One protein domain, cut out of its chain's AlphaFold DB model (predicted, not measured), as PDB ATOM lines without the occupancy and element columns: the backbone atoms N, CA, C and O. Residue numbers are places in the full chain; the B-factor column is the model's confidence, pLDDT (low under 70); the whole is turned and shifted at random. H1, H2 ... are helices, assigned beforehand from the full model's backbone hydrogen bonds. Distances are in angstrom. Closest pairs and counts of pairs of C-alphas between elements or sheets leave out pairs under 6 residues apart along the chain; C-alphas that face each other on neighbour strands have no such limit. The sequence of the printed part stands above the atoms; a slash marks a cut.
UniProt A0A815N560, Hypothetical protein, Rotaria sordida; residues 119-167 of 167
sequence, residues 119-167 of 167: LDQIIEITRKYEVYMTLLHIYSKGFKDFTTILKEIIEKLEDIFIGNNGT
ATOM      1  N   LEU A 119     299.866 176.263 314.995       81.56
ATOM      2  CA  LEU A 119     299.641 175.954 313.579       81.56
ATOM      3  C   LEU A 119     299.203 177.185 312.785       81.56
ATOM      4  O   LEU A 119     299.669 177.359 311.662       81.56
ATOM      5  N   ASP A 120     298.383 178.055 313.372       82.00
ATOM      6  CA  ASP A 120     297.905 179.264 312.703       82.00
ATOM      7  C   ASP A 120     299.077 180.216 312.428       82.00
ATOM      8  O   ASP A 120     299.260 180.681 311.297       82.00
ATOM      9  N   GLN A 121     299.940 180.425 313.429       81.94
ATOM     10  CA  GLN A 121     301.129 181.263 313.281       81.94
ATOM     11  C   GLN A 121     302.121 180.682 312.261       81.94
ATOM     12  O   GLN A 121     302.652 181.412 311.421       81.94
ATOM     13  N   ILE A 122     302.402 179.377 312.322       82.44
ATOM     14  CA  ILE A 122     303.387 178.763 311.425       82.44
ATOM     15  C   ILE A 122     302.879 178.748 309.984       82.44
ATOM     16  O   ILE A 122     303.672 178.968 309.071       82.44
ATOM     17  N   ILE A 123     301.581 178.540 309.749       82.94
ATOM     18  CA  ILE A 123     300.997 178.617 308.402       82.94
ATOM     19  C   ILE A 123     301.170 180.022 307.815       82.94
ATOM     20  O   ILE A 123     301.577 180.155 306.661       82.94
ATOM     21  N   GLU A 124     300.915 181.075 308.596       84.56
ATOM     22  CA  GLU A 124     301.109 182.454 308.134       84.56
ATOM     23  C   GLU A 124     302.577 182.725 307.763       84.56
ATOM     24  O   GLU A 124     302.872 183.254 306.688       84.56
ATOM     25  N   ILE A 125     303.508 182.302 308.622       82.38
ATOM     26  CA  ILE A 125     304.949 182.477 308.408       82.38
ATOM     27  C   ILE A 125     305.416 181.683 307.186       82.38
ATOM     28  O   ILE A 125     306.068 182.232 306.300       82.38
ATOM     29  N   THR A 126     305.069 180.401 307.104       81.62
ATOM     30  CA  THR A 126     305.508 179.535 306.004       81.62
ATOM     31  C   THR A 126     304.963 179.998 304.656       81.62
ATOM     32  O   THR A 126     305.701 179.986 303.675       81.62
ATOM     33  N   ARG A 127     303.728 180.516 304.597       82.38
ATOM     34  CA  ARG A 127     303.183 181.155 303.386       82.38
ATOM     35  C   ARG A 127     303.918 182.439 303.013       82.38
ATOM     36  O   ARG A 127     304.174 182.664 301.833       82.38
ATOM     37  N   LYS A 128     304.257 183.272 304.000       83.62
ATOM     38  CA  LYS A 128     304.944 184.555 303.791       83.62
ATOM     39  C   LYS A 128     306.373 184.386 303.270       83.62
ATOM     40  O   LYS A 128     306.806 185.184 302.446       83.62
ATOM     41  N   TYR A 129     307.094 183.384 303.765       81.19
ATOM     42  CA  TYR A 129     308.494 183.124 303.408       81.19
ATOM     43  C   TYR A 129     308.663 181.979 302.393       81.19
ATOM     44  O   TYR A 129     309.788 181.561 302.142       81.19
ATOM     45  N   GLU A 130     307.561 181.487 301.815       79.19
ATOM     46  CA  GLU A 130     307.533 180.444 300.773       79.19
ATOM     47  C   GLU A 130     308.185 179.111 301.177       79.19
ATOM     48  O   GLU A 130     308.841 178.420 300.399       79.19
ATOM     49  N   VAL A 131     307.949 178.734 302.428       80.75
ATOM     50  CA  VAL A 131     308.523 177.582 303.123       80.75
ATOM     51  C   VAL A 131     307.592 176.369 302.967       80.75
ATOM     52  O   VAL A 131     306.881 175.957 303.892       80.75
ATOM     53  N   TYR A 132     307.484 175.856 301.740       77.31
ATOM     54  CA  TYR A 132     306.422 174.912 301.362       77.31
ATOM     55  C   TYR A 132     306.575 173.513 301.967       77.31
ATOM     56  O   TYR A 132     305.566 172.849 302.212       77.31
ATOM     57  N   MET A 133     307.805 173.053 302.222       77.31
ATOM     58  CA  MET A 133     308.024 171.706 302.764       77.31
ATOM     59  C   MET A 133     307.457 171.586 304.176       77.31
ATOM     60  O   MET A 133     306.720 170.642 304.473       77.31
ATOM     61  N   THR A 134     307.685 172.602 305.006       81.50
ATOM     62  CA  THR A 134     307.101 172.661 306.346       81.50
ATOM     63  C   THR A 134     305.590 172.854 306.315       81.50
ATOM     64  O   THR A 134     304.881 172.231 307.107       81.50
ATOM     65  N   LEU A 135     305.058 173.641 305.376       82.62
ATOM     66  CA  LEU A 135     303.608 173.770 305.203       82.62
ATOM     67  C   LEU A 135     302.964 172.405 304.892       82.62
ATOM     68  O   LEU A 135     301.974 172.021 305.518       82.62
ATOM     69  N   LEU A 136     303.571 171.621 303.997       81.88
ATOM     70  CA  LEU A 136     303.133 170.259 303.691       81.88
ATOM     71  C   LEU A 136     303.261 169.335 304.909       81.88
ATOM     72  O   LEU A 136     302.344 168.557 305.194       81.88
ATOM     73  N   HIS A 137     304.349 169.442 305.676       81.94
ATOM     74  CA  HIS A 137     304.525 168.696 306.922       81.94
ATOM     75  C   HIS A 137     303.399 168.976 307.928       81.94
ATOM     76  O   HIS A 137     302.815 168.053 308.498       81.94
ATOM     77  N   ILE A 138     303.038 170.243 308.109       82.44
ATOM     78  CA  ILE A 138     302.003 170.665 309.055       82.44
ATOM     79  C   ILE A 138     300.621 170.191 308.619       82.44
ATOM     80  O   ILE A 138     299.874 169.644 309.429       82.44
ATOM     81  N   TYR A 139     300.283 170.326 307.342       80.81
ATOM     82  CA  TYR A 139     298.992 169.857 306.843       80.81
ATOM     83  C   TYR A 139     298.879 168.333 306.829       80.81
ATOM     84  O   TYR A 139     297.818 167.789 307.143       80.81
ATOM     85  N   SER A 140     299.986 167.635 306.571       80.19
ATOM     86  CA  SER A 140     300.036 166.174 306.626       80.19
ATOM     87  C   SER A 140     299.857 165.617 308.040       80.19
ATOM     88  O   SER A 140     299.035 164.723 308.248       80.19
ATOM     89  N   LYS A 141     300.605 166.132 309.022       78.06
ATOM     90  CA  LYS A 141     300.598 165.601 310.393       78.06
ATOM     91  C   LYS A 141     299.585 166.276 311.314       78.06
ATOM     92  O   LYS A 141     299.005 165.592 312.154       78.06
ATOM     93  N   GLY A 142     299.393 167.585 311.182       74.94
ATOM     94  CA  GLY A 142     298.494 168.382 312.019       74.94
ATOM     95  C   GLY A 142     297.039 168.259 311.585       74.94
ATOM     96  O   GLY A 142     296.194 167.848 312.376       74.94
ATOM     97  N   PHE A 143     296.754 168.551 310.315       77.75
ATOM     98  CA  PHE A 143     295.381 168.570 309.790       77.75
ATOM     99  C   PHE A 143     294.935 167.243 309.164       77.75
ATOM    100  O   PHE A 143     293.737 167.015 309.007       77.75
ATOM    101  N   LYS A 144     295.885 166.358 308.826       76.62
ATOM    102  CA  LYS A 144     295.653 165.134 308.034       76.62
ATOM    103  C   LYS A 144     294.954 165.420 306.698       76.62
ATOM    104  O   LYS A 144     294.249 164.562 306.172       76.62
ATOM    105  N   ASP A 145     295.173 166.614 306.151       77.25
ATOM    106  CA  ASP A 145     294.567 167.083 304.909       77.25
ATOM    107  C   ASP A 145     295.652 167.486 303.910       77.25
ATOM    108  O   ASP A 145     296.143 168.613 303.882       77.25
ATOM    109  N   PHE A 146     296.021 166.529 303.064       73.06
ATOM    110  CA  PHE A 146     296.984 166.738 301.985       73.06
ATOM    111  C   PHE A 146     296.364 167.433 300.771       73.06
ATOM    112  O   PHE A 146     297.077 168.036 299.973       73.06
ATOM    113  N   THR A 147     295.047 167.321 300.589       78.56
ATOM    114  CA  THR A 147     294.377 167.790 299.374       78.56
ATOM    115  C   THR A 147     294.349 169.308 299.316       78.56
ATOM    116  O   THR A 147     294.576 169.872 298.246       78.56
ATOM    117  N   THR A 148     294.117 169.967 300.451       81.19
ATOM    118  CA  THR A 148     294.083 171.432 300.523       81.19
ATOM    119  C   THR A 148     295.430 172.058 300.148       81.19
ATOM    120  O   THR A 148     295.464 172.957 299.313       81.19
ATOM    121  N   ILE A 149     296.550 171.528 300.654       81.00
ATOM    122  CA  ILE A 149     297.879 172.069 300.321       81.00
ATOM    123  C   ILE A 149     298.337 171.736 298.916       81.00
ATOM    124  O   ILE A 149     298.942 172.581 298.264       81.00
ATOM    125  N   LEU A 150     298.035 170.541 298.410       81.31
ATOM    126  CA  LEU A 150     298.389 170.218 297.030       81.31
ATOM    127  C   LEU A 150     297.672 171.136 296.038       81.31
ATOM    128  O   LEU A 150     298.297 171.563 295.075       81.31
ATOM    129  N   LYS A 151     296.403 171.484 296.289       84.25
ATOM    130  CA  LYS A 151     295.685 172.468 295.466       84.25
ATOM    131  C   LYS A 151     296.359 173.837 295.507       84.25
ATOM    132  O   LYS A 151     296.645 174.378 294.451       84.25
ATOM    133  N   GLU A 152     296.686 174.335 296.699       83.31
ATOM    134  CA  GLU A 152     297.354 175.634 296.868       83.31
ATOM    135  C   GLU A 152     298.720 175.686 296.155       83.31
ATOM    136  O   GLU A 152     299.050 176.675 295.502       83.31
ATOM    137  N   ILE A 153     299.508 174.606 296.223       82.69
ATOM    138  CA  ILE A 153     300.798 174.512 295.520       82.69
ATOM    139  C   ILE A 153     300.596 174.452 294.000       82.69
ATOM    140  O   ILE A 153     301.337 175.105 293.268       82.69
ATOM    141  N   ILE A 154     299.618 173.680 293.516       83.56
ATOM    142  CA  ILE A 154     299.332 173.560 292.080       83.56
ATOM    143  C   ILE A 154     298.870 174.903 291.508       83.56
ATOM    144  O   ILE A 154     299.427 175.328 290.503       83.56
ATOM    145  N   GLU A 155     297.938 175.593 292.168       85.12
ATOM    146  CA  GLU A 155     297.463 176.921 291.749       85.12
ATOM    147  C   GLU A 155     298.632 177.914 291.633       85.12
ATOM    148  O   GLU A 155     298.792 178.572 290.606       85.12
ATOM    149  N   LYS A 156     299.537 177.942 292.623       81.00
ATOM    150  CA  LYS A 156     300.747 178.776 292.551       81.00
ATOM    151  C   LYS A 156     301.683 178.397 291.399       81.00
ATOM    152  O   LYS A 156     302.268 179.278 290.771       81.00
ATOM    153  N   LEU A 157     301.879 177.106 291.133       82.31
ATOM    154  CA  LEU A 157     302.735 176.653 290.031       82.31
ATOM    155  C   LEU A 157     302.130 176.991 288.666       82.31
ATOM    156  O   LEU A 157     302.870 177.362 287.753       82.31
ATOM    157  N   GLU A 158     300.810 176.888 288.531       83.31
ATOM    158  CA  GLU A 158     300.081 177.294 287.331       83.31
ATOM    159  C   GLU A 158     300.223 178.801 287.083       83.31
ATOM    160  O   GLU A 158     300.565 179.192 285.967       83.31
ATOM    161  N   ASP A 159     300.093 179.637 288.117       80.31
ATOM    162  CA  ASP A 159     300.317 181.085 288.018       80.31
ATOM    163  C   ASP A 159     301.746 181.427 287.560       80.31
ATOM    164  O   ASP A 159     301.942 182.259 286.669       80.31
ATOM    165  N   ILE A 160     302.760 180.751 288.113       80.50
ATOM    166  CA  ILE A 160     304.168 180.937 287.715       80.50
ATOM    167  C   ILE A 160     304.387 180.498 286.261       80.50
ATOM    168  O   ILE A 160     305.098 181.164 285.500       80.50
ATOM    169  N   PHE A 161     303.791 179.376 285.856       74.94
ATOM    170  CA  PHE A 161     303.943 178.842 284.506       74.94
ATOM    171  C   PHE A 161     303.231 179.711 283.460       74.94
ATOM    172  O   PHE A 161     303.771 179.941 282.378       74.94
ATOM    173  N   ILE A 162     302.050 180.245 283.779       69.81
ATOM    174  CA  ILE A 162     301.308 181.162 282.903       69.81
ATOM    175  C   ILE A 162     302.013 182.524 282.825       69.81
ATOM    176  O   ILE A 162     302.126 183.081 281.733       69.81
ATOM    177  N   GLY A 163     302.562 183.029 283.934       59.25
ATOM    178  CA  GLY A 163     303.322 184.283 283.968       59.25
ATOM    179  C   GLY A 163     304.625 184.253 283.157       59.25
ATOM    180  O   GLY A 163     304.972 185.249 282.526       59.25
ATOM    181  N   ASN A 164     305.320 183.111 283.105       56.56
ATOM    182  CA  ASN A 164     306.570 182.954 282.346       56.56
ATOM    183  C   ASN A 164     306.382 182.759 280.830       56.56
ATOM    184  O   ASN A 164     307.339 182.911 280.077       56.56
ATOM    185  N   ASN A 165     305.168 182.451 280.364       55.03
ATOM    186  CA  ASN A 165     304.859 182.317 278.933       55.03
ATOM    187  C   ASN A 165     304.373 183.640 278.296       55.03
ATOM    188  O   ASN A 165     303.920 183.644 277.151       55.03
ATOM    189  N   GLY A 166     304.439 184.751 279.042       54.44
ATOM    190  CA  GLY A 166     303.957 186.081 278.657       54.44
ATOM    191  C   GLY A 166     305.037 187.131 278.355       54.44
ATOM    192  O   GLY A 166     304.717 188.319 278.399       54.44
ATOM    193  N   THR A 167     306.281 186.736 278.057       42.78
ATOM    194  CA  THR A 167     307.349 187.630 277.551       42.78
ATOM    195  C   THR A 167     308.003 187.082 276.299       42.78
ATOM    196  O   THR A 167     308.431 185.908 276.353       42.78
TER     197      THR A 167
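AT A GLANCE: This is residues 119 to 167 of the 167 residues of the protein "Hypothetical protein" of Rotaria sordida (UniProt A0A815N560). Three helices fold back and forth, H2 between H1 and H3; H3 meets H2 near its own beginning, and its far part with the chain's end, residues 154 to 167, sticks out as a long arm. The printed part has 49 residues, with H1, H2 and H3 in that order and no named strand: all helix. It is loose, with a radius of gyration of the C-alphas of 12.4 A, and spans 40 by 21 by 13 A.

IN THESE COORDINATES: H1, residues 119 to 128, begins at C-alpha (299.641, 175.954, 313.579) and is 14.1 A long. H2, residues 132 to 143, is 15.3 A long. H3, residues 146 to 164, is 27.2 A long and ends at C-alpha (306.570, 182.954, 282.346).

HOW THE PARTS SIT: H1 and H2 touch as a helical hairpin, at a shallow tilt of 20 degrees, opposite ways; their closest C-alphas, of Thr 126 and Leu 135, are 6.1 A apart. H2 and H3 touch as another, at a shallow tilt of 23 degrees, opposite ways, through residues 135 to 140 and 146 to 149 alone; the closest C-alphas, of Ser 140 and Phe 146, are 5.6 A apart. H1 and H3 are apart. In H1, H2 and H3 every O i to N i+4 pair is within hydrogen-bond range.

THE WHOLE: The farthest C-alphas, of Gly 142 and Thr 167, are 40.5 A apart. The printed part has no cut, and both links are tight. The model's pLDDT is under 70 at residues 162 to 167.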